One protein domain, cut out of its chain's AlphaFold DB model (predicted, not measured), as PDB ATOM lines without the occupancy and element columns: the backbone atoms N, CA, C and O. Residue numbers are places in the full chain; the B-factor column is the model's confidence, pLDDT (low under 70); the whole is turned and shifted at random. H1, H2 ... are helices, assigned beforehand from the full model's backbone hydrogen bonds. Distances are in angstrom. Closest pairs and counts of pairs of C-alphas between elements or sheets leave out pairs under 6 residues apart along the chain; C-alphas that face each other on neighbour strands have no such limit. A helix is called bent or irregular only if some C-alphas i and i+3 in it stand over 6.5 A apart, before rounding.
ATOM      1  N   PHE A 271     135.014 147.454 119.627       96.19
ATOM      2  CA  PHE A 271     136.097 147.429 118.645       96.19
ATOM      3  C   PHE A 271     136.464 148.832 118.156       96.19
ATOM      4  O   PHE A 271     137.640 149.164 118.094       96.19
ATOM      5  N   ARG A 272     135.467 149.666 117.851       95.31
ATOM      6  CA  ARG A 272     135.691 151.028 117.362       95.31
ATOM      7  C   ARG A 272     136.273 151.923 118.449       95.31
ATOM      8  O   ARG A 272     137.271 152.575 118.190       95.31
ATOM      9  N   VAL A 273     135.747 151.841 119.674       96.19
ATOM     10  CA  VAL A 273     136.329 152.529 120.840       96.19
ATOM     11  C   VAL A 273     137.816 152.195 120.970       96.19
ATOM     12  O   VAL A 273     138.626 153.091 121.173       96.19
ATOM     13  N   MET A 274     138.199 150.928 120.810       96.50
ATOM     14  CA  MET A 274     139.603 150.529 120.923       96.50
ATOM     15  C   MET A 274     140.460 150.964 119.733       96.50
ATOM     16  O   MET A 274     141.627 151.271 119.940       96.50
ATOM     17  N   MET A 275     139.926 150.974 118.509       95.19
ATOM     18  CA  MET A 275     140.663 151.428 117.321       95.19
ATOM     19  C   MET A 275     140.877 152.945 117.310       95.19
ATOM     20  O   MET A 275     141.948 153.388 116.905       95.19
ATOM     21  N   ASP A 276     139.913 153.711 117.825       94.94
ATOM     22  CA  ASP A 276     139.946 155.179 117.897       94.94
ATOM     23  C   ASP A 276     140.788 155.694 119.092       94.94
ATOM     24  O   ASP A 276     140.735 156.869 119.442       94.94
ATOM     25  N   TYR A 277     141.540 154.825 119.778       94.88
ATOM     26  CA  TYR A 277     142.435 155.222 120.869       94.88
ATOM     27  C   TYR A 277     143.770 155.757 120.301       94.88
ATOM     28  O   TYR A 277     144.367 155.082 119.449       94.88
ATOM     29  N   PRO A 278     144.342 156.870 120.817       94.56
ATOM     30  CA  PRO A 278     144.096 157.537 122.114       94.56
ATOM     31  C   PRO A 278     142.954 158.562 122.211       94.56
ATOM     32  O   PRO A 278     142.669 159.041 123.309       94.56
ATOM     33  N   GLU A 279     142.296 158.917 121.123       94.06
ATOM     34  CA  GLU A 279     141.278 159.968 121.051       94.06
ATOM     35  C   GLU A 279     140.014 159.547 121.816       94.06
ATOM     36  O   GLU A 279     139.409 160.337 122.540       94.06
ATOM     37  N   SER A 280     139.693 158.253 121.771       96.75
ATOM     38  CA  SER A 280     138.621 157.606 122.534       96.75
ATOM     39  C   SER A 280     138.938 157.366 124.020       96.75
ATOM     40  O   SER A 280     138.189 156.674 124.720       96.75
ATOM     41  N   ARG A 281     140.050 157.901 124.545       96.94
ATOM     42  CA  ARG A 281     140.486 157.659 125.931       96.94
ATOM     43  C   ARG A 281     139.398 157.929 126.986       96.94
ATOM     44  O   ARG A 281     139.312 157.142 127.929       96.94
ATOM     45  N   PRO A 282     138.549 158.969 126.885       97.38
ATOM     46  CA  PRO A 282     137.448 159.163 127.832       97.38
ATOM     47  C   PRO A 282     136.457 157.990 127.867       97.38
ATOM     48  O   PRO A 282     136.111 157.533 128.957       97.38
ATOM     49  N   ALA A 283     136.092 157.420 126.714       96.75
ATOM     50  CA  ALA A 283     135.260 156.217 126.653       96.75
ATOM     51  C   ALA A 283     135.970 154.983 127.242       96.75
ATOM     52  O   ALA A 283     135.362 154.192 127.963       96.75
ATOM     53  N   VAL A 284     137.279 154.842 127.010       97.00
ATOM     54  CA  VAL A 284     138.109 153.790 127.627       97.00
ATOM     55  C   VAL A 284     138.112 153.899 129.160       97.00
ATOM     56  O   VAL A 284     137.979 152.894 129.862       97.00
ATOM     57  N   MET A 285     138.200 155.116 129.700       97.50
ATOM     58  CA  MET A 285     138.146 155.361 131.146       97.50
ATOM     59  C   MET A 285     136.758 155.086 131.745       97.50
ATOM     60  O   MET A 285     136.668 154.575 132.863       97.50
ATOM     61  N   ASP A 286     135.681 155.357 131.011       96.69
ATOM     62  CA  ASP A 286     134.322 154.994 131.423       96.69
ATOM     63  C   ASP A 286     134.119 153.466 131.443       96.69
ATOM     64  O   ASP A 286     133.549 152.929 132.396       96.69
ATOM     65  N   LEU A 287     134.652 152.741 130.448       95.88
ATOM     66  CA  LEU A 287     134.660 151.270 130.432       95.88
ATOM     67  C   LEU A 287     135.432 150.695 131.627       95.88
ATOM     68  O   LEU A 287     134.970 149.745 132.261       95.88
ATOM     69  N   LYS A 288     136.571 151.297 131.984       95.56
ATOM     70  CA  LYS A 288     137.307 150.950 133.207       95.56
ATOM     71  C   LYS A 288     136.431 151.117 134.448       95.56
ATOM     72  O   LYS A 288     136.370 150.212 135.277       95.56
ATOM     73  N   ALA A 289     135.749 152.255 134.578       94.12
ATOM     74  CA  ALA A 289     134.880 152.526 135.720       94.12
ATOM     75  C   ALA A 289     133.737 151.498 135.822       94.12
ATOM     76  O   ALA A 289     133.462 151.003 136.914       94.12
ATOM     77  N   TYR A 290     133.140 151.107 134.690       93.56
ATOM     78  CA  TYR A 290     132.159 150.017 134.624       93.56
ATOM     79  C   TYR A 290     132.716 148.684 135.143       93.56
ATOM     80  O   TYR A 290     132.068 148.024 135.957       93.56
ATOM     81  N   LEU A 291     133.911 148.278 134.707       92.44
ATOM     82  CA  LEU A 291     134.500 147.004 135.133       92.44
ATOM     83  C   LEU A 291     134.869 146.987 136.615       92.44
ATOM     84  O   LEU A 291     134.734 145.949 137.263       92.44
ATOM     85  N   MET A 292     135.325 148.120 137.153       91.12
ATOM     86  CA  MET A 292     135.615 148.250 138.580       91.12
ATOM     87  C   MET A 292     134.354 148.073 139.434       91.12
ATOM     88  O   MET A 292     134.446 147.490 140.508       91.12
ATOM     89  N   GLU A 293     133.203 148.539 138.945       87.31
ATOM     90  CA  GLU A 293     131.920 148.450 139.650       87.31
ATOM     91  C   GLU A 293     131.233 147.080 139.489       87.31
ATOM     92  O   GLU A 293     130.604 146.586 140.420       87.31
ATOM     93  N   THR A 294     131.331 146.450 138.312       86.12
ATOM     94  CA  THR A 294     130.555 145.235 137.975       86.12
ATOM     95  C   THR A 294     131.350 143.934 138.009       86.12
ATOM     96  O   THR A 294     130.756 142.856 137.998       86.12
ATOM     97  N   HIS A 295     132.683 144.006 138.027       85.88
ATOM     98  CA  HIS A 295     133.589 142.854 137.944       85.88
ATOM     99  C   HIS A 295     133.372 141.956 136.704       85.88
ATOM    100  O   HIS A 295     133.751 140.786 136.696       85.88
ATOM    101  N   ALA A 296     132.804 142.506 135.623       89.25
ATOM    102  CA  ALA A 296     132.410 141.775 134.417       89.25
ATOM    103  C   ALA A 296     133.499 141.731 133.317       89.25
ATOM    104  O   ALA A 296     133.206 141.914 132.135       89.25
ATOM    105  N   LEU A 297     134.766 141.486 133.681       93.12
ATOM    106  CA  LEU A 297     135.896 141.499 132.731       93.12
ATOM    107  C   LEU A 297     135.739 140.466 131.599       93.12
ATOM    108  O   LEU A 297     136.071 140.752 130.450       93.12
ATOM    109  N   GLN A 298     135.202 139.284 131.915       94.94
ATOM    110  CA  GLN A 298     135.037 138.196 130.948       94.94
ATOM    111  C   GLN A 298     134.113 138.578 129.782       94.94
ATOM    112  O   GLN A 298     134.427 138.261 128.639       94.94
ATOM    113  N   ASP A 299     133.021 139.306 130.041       94.12
ATOM    114  CA  ASP A 299     132.094 139.711 128.975       94.12
ATOM    115  C   ASP A 299     132.757 140.675 127.980       94.12
ATOM    116  O   ASP A 299     132.558 140.561 126.770       94.12
ATOM    117  N   LEU A 300     133.627 141.571 128.470       95.56
ATOM    118  CA  LEU A 300     134.435 142.438 127.612       95.56
ATOM    119  C   LEU A 300     135.413 141.628 126.757       95.56
ATOM    120  O   LEU A 300     135.523 141.895 125.561       95.56
ATOM    121  N   ILE A 301     136.094 140.640 127.346       96.88
ATOM    122  CA  ILE A 301     137.037 139.773 126.627       96.88
ATOM    123  C   ILE A 301     136.328 139.013 125.506       96.88
ATOM    124  O   ILE A 301     136.809 138.993 124.370       96.88
ATOM    125  N   ASP A 302     135.172 138.424 125.802       96.50
ATOM    126  CA  ASP A 302     134.419 137.630 124.837       96.50
ATOM    127  C   ASP A 302     133.864 138.500 123.703       96.50
ATOM    128  O   ASP A 302     134.037 138.163 122.524       96.50
ATOM    129  N   ALA A 303     133.251 139.640 124.040       96.31
ATOM    130  CA  ALA A 303     132.671 140.563 123.069       96.31
ATOM    131  C   ALA A 303     133.744 141.193 122.167       96.31
ATOM    132  O   ALA A 303     133.683 141.058 120.942       96.31
ATOM    133  N   LEU A 304     134.766 141.826 122.751       97.44
ATOM    134  CA  LEU A 304     135.818 142.495 121.984       97.44
ATOM    135  C   LEU A 304     136.703 141.488 121.241       97.44
ATOM    136  O   LEU A 304     137.016 141.694 120.071       97.44
ATOM    137  N   GLY A 305     137.070 140.370 121.873       97.19
ATOM    138  CA  GLY A 305     137.883 139.333 121.239       97.19
ATOM    139  C   GLY A 305     137.208 138.733 120.004       97.19
ATOM    140  O   GLY A 305     137.878 138.443 119.009       97.19
ATOM    141  N   LYS A 306     135.877 138.576 120.028       96.81
ATOM    142  CA  LYS A 306     135.101 138.173 118.849       96.81
ATOM    143  C   LYS A 306     135.213 139.210 117.730       96.81
ATOM    144  O   LYS A 306     135.535 138.831 116.605       96.81
ATOM    145  N   GLU A 307     134.994 140.487 118.030       97.25
ATOM    146  CA  GLU A 307     135.054 141.558 117.029       97.25
ATOM    147  C   GLU A 307     136.455 141.726 116.429       97.25
ATOM    148  O   GLU A 307     136.584 141.872 115.216       97.25
ATOM    149  N   VAL A 308     137.518 141.602 117.233       97.25
ATOM    150  CA  VAL A 308     138.909 141.627 116.746       97.25
ATOM    151  C   VAL A 308     139.153 140.516 115.722       97.25
ATOM    152  O   VAL A 308     139.696 140.777 114.648       97.25
ATOM    153  N   ARG A 309     138.701 139.286 115.999       95.94
ATOM    154  CA  ARG A 309     138.843 138.163 115.057       95.94
ATOM    155  C   ARG A 309     138.075 138.383 113.754       95.94
ATOM    156  O   ARG A 309     138.576 138.018 112.697       95.94
ATOM    157  N   ILE A 310     136.876 138.958 113.829       94.94
ATOM    158  CA  ILE A 310     136.015 139.173 112.658       94.94
ATOM    159  C   ILE A 310     136.520 140.339 111.803       94.94
ATOM    160  O   ILE A 310     136.527 140.237 110.578       94.94
ATOM    161  N   ARG A 311     136.919 141.447 112.435       95.69
ATOM    162  CA  ARG A 311     137.154 142.727 111.756       95.69
ATOM    163  C   ARG A 311     138.624 142.994 111.455       95.69
ATOM    164  O   ARG A 311     138.920 143.463 110.365       95.69
ATOM    165  N   LEU A 312     139.530 142.694 112.389       96.19
ATOM    166  CA  LEU A 312     140.964 142.984 112.236       96.19
ATOM    167  C   LEU A 312     141.735 141.818 111.610       96.19
ATOM    168  O   LEU A 312     142.684 142.034 110.868       96.19
ATOM    169  N   LEU A 313     141.334 140.575 111.897       94.69
ATOM    170  CA  LEU A 313     142.071 139.372 111.475       94.69
ATOM    171  C   LEU A 313     141.509 138.712 110.210       94.69
ATOM    172  O   LEU A 313     141.806 137.551 109.922       94.69
ATOM    173  N   HIS A 314     140.704 139.440 109.438       91.12
ATOM    174  CA  HIS A 314     140.240 138.958 108.146       91.12
ATOM    175  C   HIS A 314     141.400 138.963 107.122       91.12
ATOM    176  O   HIS A 314     142.165 139.929 107.091       91.12
ATOM    177  N   PRO A 315     141.526 137.959 106.224       88.12
ATOM    178  CA  PRO A 315     142.658 137.848 105.288       88.12
ATOM    179  C   PRO A 315     142.897 139.053 104.365       88.12
ATOM    180  O   PRO A 315     143.974 139.184 103.795       88.12
ATOM    181  N   GLY A 316     141.886 139.906 104.186       90.88
ATOM    182  CA  GLY A 316     141.968 141.111 103.354       90.88
ATOM    183  C   GLY A 316     142.571 142.342 104.038       90.88
ATOM    184  O   GLY A 316     142.810 143.324 103.350       90.88
ATOM    185  N   VAL A 317     142.797 142.315 105.356       94.56
ATOM    186  CA  VAL A 317     143.337 143.461 106.111       94.56
ATOM    187  C   VAL A 317     144.841 143.579 105.865       94.56
ATOM    188  O   VAL A 317     145.562 142.572 105.856       94.56
ATOM    189  N   HIS A 318     145.349 144.792 105.654       94.31
ATOM    190  CA  HIS A 318     146.776 145.006 105.406       94.31
ATOM    191  C   HIS A 318     147.606 144.811 106.682       94.31
ATOM    192  O   HIS A 318     147.155 145.101 107.785       94.31
ATOM    193  N   THR A 319     148.842 144.320 106.545       94.25
ATOM    194  CA  THR A 319     149.753 144.061 107.679       94.25
ATOM    195  C   THR A 319     149.946 145.307 108.533       94.25
ATOM    196  O   THR A 319     149.971 145.237 109.759       94.25
ATOM    197  N   ASP A 320     150.015 146.451 107.859       90.94
ATOM    198  CA  ASP A 320     150.156 147.766 108.456       90.94
ATOM    199  C   ASP A 320     148.960 148.156 109.348       90.94
ATOM    200  O   ASP A 320     149.144 148.603 110.480       90.94
ATOM    201  N   GLU A 321     147.735 147.880 108.893       92.75
ATOM    202  CA  GLU A 321     146.501 148.111 109.655       92.75
ATOM    203  C   GLU A 321     146.400 147.174 110.868       92.75
ATOM    204  O   GLU A 321     145.981 147.597 111.946       92.75
ATOM    205  N   ILE A 322     146.832 145.910 110.732       94.62
ATOM    206  CA  ILE A 322     146.881 144.963 111.859       94.62
ATOM    207  C   ILE A 322     147.864 145.448 112.927       94.62
ATOM    208  O   ILE A 322     147.545 145.399 114.115       94.62
ATOM    209  N   LEU A 323     149.044 145.928 112.520       93.06
ATOM    210  CA  LEU A 323     150.030 146.501 113.439       93.06
ATOM    211  C   LEU A 323     149.468 147.728 114.155       93.06
ATOM    212  O   LEU A 323     149.602 147.822 115.374       93.06
ATOM    213  N   MET A 324     148.798 148.623 113.428       91.69
ATOM    214  CA  MET A 324     148.146 149.793 114.013       91.69
ATOM    215  C   MET A 324     147.102 149.388 115.059       91.69
ATOM    216  O   MET A 324     147.203 149.787 116.220       91.69
ATOM    217  N   GLY A 325     146.170 148.509 114.683       94.69
ATOM    218  CA  GLY A 325     145.132 148.006 115.580       94.69
ATOM    219  C   GLY A 325     145.696 147.282 116.805       94.69
ATOM    220  O   GLY A 325     145.179 147.454 117.908       94.69
ATOM    221  N   TYR A 326     146.790 146.529 116.653       95.31
ATOM    222  CA  TYR A 326     147.490 145.897 117.775       95.31
ATOM    223  C   TYR A 326     147.970 146.929 118.805       95.31
ATOM    224  O   TYR A 326     147.767 146.735 120.002       95.31
ATOM    225  N   GLY A 327     148.542 148.053 118.367       91.81
ATOM    226  CA  GLY A 327     148.969 149.125 119.275       91.81
ATOM    227  C   GLY A 327     147.828 149.781 120.021       91.81
ATOM    228  O   GLY A 327     147.937 150.004 121.228       91.81
ATOM    229  N   CYS A 328     146.736 150.080 119.318       95.38
ATOM    230  CA  CYS A 328     145.561 150.684 119.936       95.38
ATOM    231  C   CYS A 328     144.947 149.738 120.975       95.38
ATOM    232  O   CYS A 328     144.681 150.154 122.103       95.38
ATOM    233  N   LEU A 329     144.827 148.444 120.643       96.31
ATOM    234  CA  LEU A 329     144.363 147.409 121.571       96.31
ATOM    235  C   LEU A 329     145.256 147.315 122.804       96.31
ATOM    236  O   LEU A 329     144.744 147.366 123.916       96.31
ATOM    237  N   VAL A 330     146.575 147.207 122.632       93.81
ATOM    238  CA  VAL A 330     147.500 147.076 123.765       93.81
ATOM    239  C   VAL A 330     147.404 148.284 124.694       93.81
ATOM    240  O   VAL A 330     147.220 148.118 125.899       93.81
ATOM    241  N   ARG A 331     147.468 149.502 124.148       93.75
ATOM    242  CA  ARG A 331     147.445 150.726 124.957       93.75
ATOM    243  C   ARG A 331     146.094 150.938 125.642       93.75
ATOM    244  O   ARG A 331     146.062 151.209 126.839       93.75
ATOM    245  N   GLY A 332     144.991 150.762 124.913       95.69
ATOM    246  CA  GLY A 332     143.646 150.891 125.469       95.69
ATOM    247  C   GLY A 332     143.359 149.837 126.542       95.69
ATOM    248  O   GLY A 332     142.875 150.175 127.621       95.69
ATOM    249  N   LEU A 333     143.713 148.565 126.302       96.06
ATOM    250  CA  LEU A 333     143.430 147.473 127.244       96.06
ATOM    251  C   LEU A 333     144.224 147.622 128.540       96.06
ATOM    252  O   LEU A 333     143.689 147.293 129.592       96.06
ATOM    253  N   ARG A 334     145.441 148.179 128.500       94.06
ATOM    254  CA  ARG A 334     146.209 148.498 129.718       94.06
ATOM    255  C   ARG A 334     145.561 149.576 130.579       94.06
ATOM    256  O   ARG A 334     145.721 149.555 131.798       94.06
ATOM    257  N   GLU A 335     144.847 150.530 129.978       95.00
ATOM    258  CA  GLU A 335     144.098 151.519 130.759       95.00
ATOM    259  C   GLU A 335     142.884 150.877 131.445       95.00
ATOM    260  O   GLU A 335     142.649 151.148 132.629       95.00
ATOM    261  N   ILE A 336     142.164 150.005 130.727       94.56
ATOM    262  CA  ILE A 336     140.970 149.287 131.207       94.56
ATOM    263  C   ILE A 336     141.322 148.279 132.304       94.56
ATOM    264  O   ILE A 336     140.726 148.301 133.380       94.56
ATOM    265  N   ASP A 337     142.298 147.414 132.039       93.81
ATOM    266  CA  ASP A 337     142.724 146.317 132.902       93.81
ATOM    267  C   ASP A 337     144.238 146.407 133.174       93.81
ATOM    268  O   ASP A 337     145.053 145.906 132.393       93.81
ATOM    269  N   PRO A 338     144.638 147.003 134.314       89.81
ATOM    270  CA  PRO A 338     146.043 147.099 134.701       89.81
ATOM    271  C   PRO A 338     146.735 145.750 134.945       89.81
ATOM    272  O   PRO A 338     147.957 145.727 135.050       89.81
ATOM    273  N   SER A 339     145.989 144.643 135.079       92.19
ATOM    274  CA  SER A 339     146.570 143.302 135.226       92.19
ATOM    275  C   SER A 339     147.036 142.695 133.902       92.19
ATOM    276  O   SER A 339     147.710 141.668 133.914       92.19
ATOM    277  N   SER A 340     146.684 143.326 132.775       92.38
ATOM    278  CA  SER A 340     146.972 142.875 131.409       92.38
ATOM    279  C   SER A 340     146.332 141.541 131.005       92.38
ATOM    280  O   SER A 340     146.568 141.083 129.891       92.38
ATOM    281  N   VAL A 341     145.441 140.957 131.813       94.88
ATOM    282  CA  VAL A 341     144.755 139.695 131.480       94.88
ATOM    283  C   VAL A 341     143.916 139.839 130.209       94.88
ATOM    284  O   VAL A 341     144.010 139.009 129.303       94.88
ATOM    285  N   ALA A 342     143.119 140.906 130.097       94.50
ATOM    286  CA  ALA A 342     142.329 141.146 128.889       94.50
ATOM    287  C   ALA A 342     143.213 141.402 127.659       94.50
ATOM    288  O   ALA A 342     142.913 140.911 126.570       94.50
ATOM    289  N   GLN A 343     144.316 142.134 127.842       94.88
ATOM    290  CA  GLN A 343     145.301 142.390 126.792       94.88
ATOM    291  C   GLN A 343     145.879 141.080 126.255       94.88
ATOM    292  O   GLN A 343     145.828 140.846 125.050       94.88
ATOM    293  N   ASP A 344     146.385 140.221 127.134       94.00
ATOM    294  CA  ASP A 344     147.060 138.986 126.742       94.00
ATOM    295  C   ASP A 344     146.119 138.062 125.965       94.00
ATOM    296  O   ASP A 344     146.486 137.547 124.911       94.00
ATOM    297  N   ILE A 345     144.869 137.919 126.415       96.38
ATOM    298  CA  ILE A 345     143.885 137.044 125.765       96.38
ATOM    299  C   ILE A 345     143.441 137.599 124.402       96.38
ATOM    300  O   ILE A 345     143.376 136.854 123.420       96.38
ATOM    301  N   ILE A 346     143.126 138.896 124.312       96.94
ATOM    302  CA  ILE A 346     142.584 139.507 123.085       96.94
ATOM    303  C   ILE A 346     143.675 139.689 122.022       96.94
ATOM    304  O   ILE A 346     143.411 139.500 120.832       96.94
ATOM    305  N   CYS A 347     144.899 140.029 122.430       95.75
ATOM    306  CA  CYS A 347     146.002 140.322 121.517       95.75
ATOM    307  C   CYS A 347     146.773 139.071 121.057       95.75
ATOM    308  O   CYS A 347     147.417 139.120 120.008       95.75
ATOM    309  N   GLN A 348     146.681 137.935 121.762       95.44
ATOM    310  CA  GLN A 348     147.303 136.665 121.352       95.44
ATOM    311  C   GLN A 348     146.992 136.246 119.896       95.44
ATOM    312  O   GLN A 348     147.938 135.927 119.158       95.44
ATOM    313  N   PRO A 349     145.727 136.249 119.421       95.00
ATOM    314  CA  PRO A 349     145.429 135.881 118.037       95.00
ATOM    315  C   PRO A 349     145.971 136.905 117.029       95.00
ATOM    316  O   PRO A 349     146.362 136.525 115.926       95.00
ATOM    317  N   VAL A 350     146.060 138.182 117.412       95.88
ATOM    318  CA  VAL A 350     146.634 139.247 116.573       95.88
ATOM    319  C   VAL A 350     148.137 139.037 116.395       95.88
ATOM    320  O   VAL A 350     148.631 139.013 115.268       95.88
ATOM    321  N   ALA A 351     148.857 138.780 117.490       92.31
ATOM    322  CA  ALA A 351     150.283 138.464 117.458       92.31
ATOM    323  C   ALA A 351     150.567 137.197 116.633       92.31
ATOM    324  O   ALA A 351     151.516 137.157 115.851       92.31
ATOM    325  N   SER A 352     149.718 136.175 116.755       93.44
ATOM    326  CA  SER A 352     149.832 134.946 115.959       93.44
ATOM    327  C   SER A 352     149.625 135.199 114.466       93.44
ATOM    328  O   SER A 352     150.361 134.646 113.655       93.44
ATOM    329  N   CYS A 353     148.672 136.060 114.098       92.62
ATOM    330  CA  CYS A 353     148.454 136.464 112.711       92.62
ATOM    331  C   CYS A 353     149.688 137.171 112.129       92.62
ATOM    332  O   CYS A 353     150.161 136.790 111.062       92.62
ATOM    333  N   LEU A 354     150.257 138.138 112.857       92.69
ATOM    334  CA  LEU A 354     151.450 138.872 112.423       92.69
ATOM    335  C   LEU A 354     152.675 137.964 112.238       92.69
ATOM    336  O   LEU A 354     153.426 138.159 111.291       92.69
ATOM    337  N   ARG A 355     152.854 136.935 113.080       91.94
ATOM    338  CA  ARG A 355     153.966 135.967 112.956       91.94
ATOM    339  C   ARG A 355     153.930 135.139 111.670       91.94
ATOM    340  O   ARG A 355     154.970 134.646 111.251       91.94
ATOM    341  N   VAL A 356     152.751 134.945 111.079       92.44
ATOM    342  CA  VAL A 356     152.568 134.134 109.862       92.44
ATOM    343  C   VAL A 356     152.713 134.978 108.589       92.44
ATOM    344  O   VAL A 356     152.839 134.427 107.500       92.44
ATOM    345  N   ARG A 357     152.701 136.311 108.698       92.00
ATOM    346  CA  ARG A 357     152.807 137.215 107.548       92.00
ATOM    347  C   ARG A 357     154.269 137.505 107.224       92.00
ATOM    348  O   ARG A 357     154.972 138.121 108.023       92.00
ATOM    349  N   ASP A 358     154.697 137.104 106.029       91.94
ATOM    350  CA  ASP A 358     156.084 137.239 105.561       91.94
ATOM    351  C   ASP A 358     156.592 138.697 105.566       91.94
ATOM    352  O   ASP A 358     157.783 138.950 105.751       91.94
ATOM    353  N   ASP A 359     155.694 139.667 105.387       92.50
ATOM    354  CA  ASP A 359     155.989 141.099 105.316       92.50
ATOM    355  C   ASP A 359     155.964 141.820 106.677       92.50
ATOM    356  O   ASP A 359     156.391 142.972 106.765       92.50
ATOM    357  N   ALA A 360     155.535 141.164 107.764       90.25
ATOM    358  CA  ALA A 360     155.337 141.815 109.064       90.25
ATOM    359  C   ALA A 360     156.615 142.425 109.648       90.25
ATOM    360  O   ALA A 360     156.584 143.542 110.166       90.25
ATOM    361  N   VAL A 361     157.751 141.729 109.536       89.62
ATOM    362  CA  VAL A 361     159.044 142.249 110.011       89.62
ATOM    363  C   VAL A 361     159.434 143.508 109.243       89.62
ATOM    364  O   VAL A 361     159.878 144.474 109.856       89.62
ATOM    365  N   HIS A 362     159.232 143.523 107.923       89.06
ATOM    366  CA  HIS A 362     159.532 144.688 107.091       89.06
ATOM    367  C   HIS A 362     158.665 145.881 107.499       89.06
ATOM    368  O   HIS A 362     159.202 146.947 107.775       89.06
ATOM    369  N   CYS A 363     157.350 145.688 107.653       88.25
ATOM    370  CA  CYS A 363     156.443 146.743 108.107       88.25
ATOM    371  C   CYS A 363     156.809 147.286 109.501       88.25
ATOM    372  O   CYS A 363     156.757 148.493 109.730       88.25
ATOM    373  N   ILE A 364     157.206 146.418 110.439       87.31
ATOM    374  CA  ILE A 364     157.661 146.831 111.777       87.31
ATOM    375  C   ILE A 364     158.935 147.675 111.680       87.31
ATOM    376  O   ILE A 364     159.022 148.741 112.288       87.31
ATOM    377  N   VAL A 365     159.924 147.206 110.918       87.19
ATOM    378  CA  VAL A 365     161.202 147.901 110.729       87.19
ATOM    379  C   VAL A 365     160.988 149.252 110.050       87.19
ATOM    380  O   VAL A 365     161.508 150.256 110.537       87.19
ATOM    381  N   ASP A 366     160.168 149.310 109.001       85.75
ATOM    382  CA  ASP A 366     159.801 150.558 108.332       85.75
ATOM    383  C   ASP A 366     159.175 151.547 109.315       85.75
ATOM    384  O   ASP A 366     159.568 152.715 109.348       85.75
ATOM    385  N   ARG A 367     158.258 151.084 110.177       80.25
ATOM    386  CA  ARG A 367     157.645 151.917 111.222       80.25
ATOM    387  C   ARG A 367     158.639 152.388 112.276       80.25
ATOM    388  O   ARG A 367     158.431 153.463 112.820       80.25
ATOM    389  N   LEU A 368     159.691 151.630 112.587       80.75
ATOM    390  CA  LEU A 368     160.718 152.021 113.565       80.75
ATOM    391  C   LEU A 368     161.762 152.989 112.983       80.75
ATOM    392  O   LEU A 368     162.304 153.810 113.721       80.75
ATOM    393  N   ILE A 369     162.066 152.879 111.687       82.19
ATOM    394  CA  ILE A 369     163.122 153.654 111.015       82.19
ATOM    395  C   ILE A 369     162.572 154.932 110.374       82.19
ATOM    396  O   ILE A 369     163.305 155.916 110.264       82.19
ATOM    397  N   THR A 370     161.301 154.948 109.964       70.88
ATOM    398  CA  THR A 370     160.679 156.139 109.375       70.88
ATOM    399  C   THR A 370     160.460 157.188 110.470       70.88
ATOM    400  O   THR A 370     159.676 156.950 111.392       70.88
ATOM    401  N   PRO A 371     161.142 158.350 110.415       56.88
ATOM    402  CA  PRO A 371     160.886 159.426 111.360       56.88
ATOM    403  C   PRO A 371     159.458 159.965 111.162       56.88
ATOM    404  O   PRO A 371     158.995 160.008 110.017       56.88
ATOM    405  N   PRO A 372     158.775 160.407 112.236       52.81
ATOM    406  CA  PRO A 372     157.486 161.088 112.116       52.81
ATOM    407  C   PRO A 372     157.660 162.293 111.175       52.81
ATOM    408  O   PRO A 372     158.489 163.168 111.440       52.81
ATOM    409  N   GLY A 373     156.996 162.274 110.012       52.31
ATOM    410  CA  GLY A 373     157.003 163.393 109.058       52.31
ATOM    411  C   GLY A 373     157.492 163.164 107.616       52.31
ATOM    412  O   GLY A 373     157.821 164.151 106.966       52.31
ATOM    413  N   GLU A 383     148.416 161.142 113.439       45.41
ATOM    414  CA  GLU A 383     149.036 159.852 113.075       45.41
ATOM    415  C   GLU A 383     150.415 159.664 113.743       45.41
ATOM    416  O   GLU A 383     150.780 158.562 114.169       45.41
ATOM    417  N   ASP A 384     151.153 160.761 113.943       47.28
ATOM    418  CA  ASP A 384     152.476 160.764 114.574       47.28
ATOM    419  C   ASP A 384     152.446 160.256 116.029       47.28
ATOM    420  O   ASP A 384     153.404 159.619 116.484       47.28
ATOM    421  N   ASN A 385     151.353 160.474 116.773       51.47
ATOM    422  CA  ASN A 385     151.228 160.050 118.176       51.47
ATOM    423  C   ASN A 385     150.880 158.553 118.310       51.47
ATOM    424  O   ASN A 385     151.265 157.882 119.278       51.47
ATOM    425  N   GLN A 386     150.167 157.997 117.328       53.75
ATOM    426  CA  GLN A 386     149.832 156.573 117.283       53.75
ATOM    427  C   GLN A 386     151.045 155.745 116.834       53.75
ATOM    428  O   GLN A 386     151.388 154.755 117.490       53.75
ATOM    429  N   VAL A 387     151.771 156.219 115.813       54.06
ATOM    430  CA  VAL A 387     153.039 155.631 115.347       54.06
ATOM    431  C   VAL A 387     154.100 155.659 116.452       54.06
ATOM    432  O   VAL A 387     154.701 154.625 116.742       54.06
ATOM    433  N   THR A 388     154.288 156.781 117.155       56.38
ATOM    434  CA  THR A 388     155.248 156.850 118.278       56.38
ATOM    435  C   THR A 388     154.841 156.007 119.490       56.38
ATOM    436  O   THR A 388     155.712 155.486 120.194       56.38
ATOM    437  N   GLY A 389     153.543 155.827 119.754       59.78
ATOM    438  CA  GLY A 389     153.050 154.920 120.797       59.78
ATOM    439  C   GLY A 389     153.346 153.450 120.487       59.78
ATOM    440  O   GLY A 389     153.850 152.729 121.345       59.78
ATOM    441  N   LEU A 390     153.106 153.034 119.244       60.53
ATOM    442  CA  LEU A 390     153.446 151.707 118.725       60.53
ATOM    443  C   LEU A 390     154.947 151.419 118.769       60.53
ATOM    444  O   LEU A 390     155.351 150.354 119.223       60.53
ATOM    445  N   GLN A 391     155.780 152.374 118.346       59.94
ATOM    446  CA  GLN A 391     157.237 152.255 118.433       59.94
ATOM    447  C   GLN A 391     157.685 152.022 119.882       59.94
ATOM    448  O   GLN A 391     158.492 151.135 120.137       59.94
ATOM    449  N   LYS A 392     157.137 152.770 120.849       59.84
ATOM    450  CA  LYS A 392     157.448 152.576 122.275       59.84
ATOM    451  C   LYS A 392     157.044 151.192 122.774       59.84
ATOM    452  O   LYS A 392     157.823 150.595 123.502       59.84
ATOM    453  N   GLU A 393     155.872 150.696 122.378       65.75
ATOM    454  CA  GLU A 393     155.367 149.359 122.730       65.75
ATOM    455  C   GLU A 393     156.237 148.235 122.151       65.75
ATOM    456  O   GLU A 393     156.586 147.298 122.861       65.75
ATOM    457  N   LEU A 394     156.641 148.348 120.882       63.00
ATOM    458  CA  LEU A 394     157.519 147.384 120.205       63.00
ATOM    459  C   LEU A 394     158.947 147.371 120.771       63.00
ATOM    460  O   LEU A 394     159.661 146.384 120.620       63.00
ATOM    461  N   LEU A 395     159.365 148.469 121.405       59.78
ATOM    462  CA  LEU A 395     160.653 148.608 122.085       59.78
ATOM    463  C   LEU A 395     160.605 148.182 123.562       59.78
ATOM    464  O   LEU A 395     161.654 148.175 124.215       59.78
TER     465      LEU A 395
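This is residues 271 to 373 and 383 to 395 of the 425 residues of an uncharacterized protein of Mesocestoides corti (UniProt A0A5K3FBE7). Look first at H4, a long helix running through the core: H5 folds back beside it as a hairpin, and H3 lies side by side with H5, near H4. Short H1 packs on H4 and H3, H2 slants across H4's last residues, H7 crosses H4 at residues 324 to 328, and H6 meets H4 at a corner where both helices begin. The printed part has 116 residues with seven named helices, H1 to H7 in order, and no named strand; its class is all helix. It is compact, with a radius of gyration of the C-alphas of 14.2 A and spans of 42 by 28 by 21 A.

Begin at H4, residues 319 to 336, the hub, which touches five other helices. H5, residues 341 to 356, forms a helical hairpin with it: a shallow tilt of 11 degrees, opposite ways, with the closest C-alphas, Leu 333 and Gln 343, 5.4 A apart. H3, residues 297 to 311, touches residues 342 to 349 of H5 alone, closest at the C-alphas of Gly 305 and Ile 346, 5.1 A, at a shallow tilt of 21 degrees, the same way. H1, residues 271 to 275, touches H4 closest at C-alphas 275 and 328, 5.6 A. H2, residues 281 to 294, touches residues 332 to 336 of H4 alone, closest at C-alphas 288 and 336, 4.5 A, at a steep tilt of 49 degrees, the same way. H7, residues 383 to 394, is about perpendicular to H4 at 77 degrees, and the two touch closest at C-alphas 390 and 327, 5.2 A. H6, residues 360 to 369, touches H4 about perpendicular at 73 degrees, closest at C-alphas 360 and 319, 6.2 A. H6 and H7 only just touch, with 3 pairs of C-alphas within 8 A; the closest, 368 and 391, are 6.0 A apart. Among the pairs apart are H2 and H6. Of the 6 touching pairs with a tilt, 2 are shallow, only just mostly crossed packing, helices at large angles. Every O i to N i+4 pair is within hydrogen-bond range in H1, H2, H3, H4, H6 and H7; in H5 it is 9 of 12.

Find C-alpha 271 at (136.097, 147.429, 118.645), where H1 begins, 6.2 A long. H2 is 20.0 A long and H3 21.0 A. From C-alpha 319 at (149.753, 144.061, 107.679), H4 runs 25.7 A. H5, 23.6 A, has a kink of 36 degrees near residue 349 and is only just irregular, C-alphas 346 and 349 being 6.8 A apart. H6 is 14.3 A long; H7, 16.7 A, ends at C-alpha 394, (157.519, 147.384, 120.205).

The two C-alphas farthest apart are those of Glu 293 and Asp 358, 43.3 A. Residues 374 to 382 are not printed, and C-alphas 373 and 383 are 9.6 A apart across this cut. Of the links printed whole, H3 to H4 is short and the others are tight. Mean pLDDT of the printed part is 88.1; residues 371 to 373 and 383 to 395 are under 70.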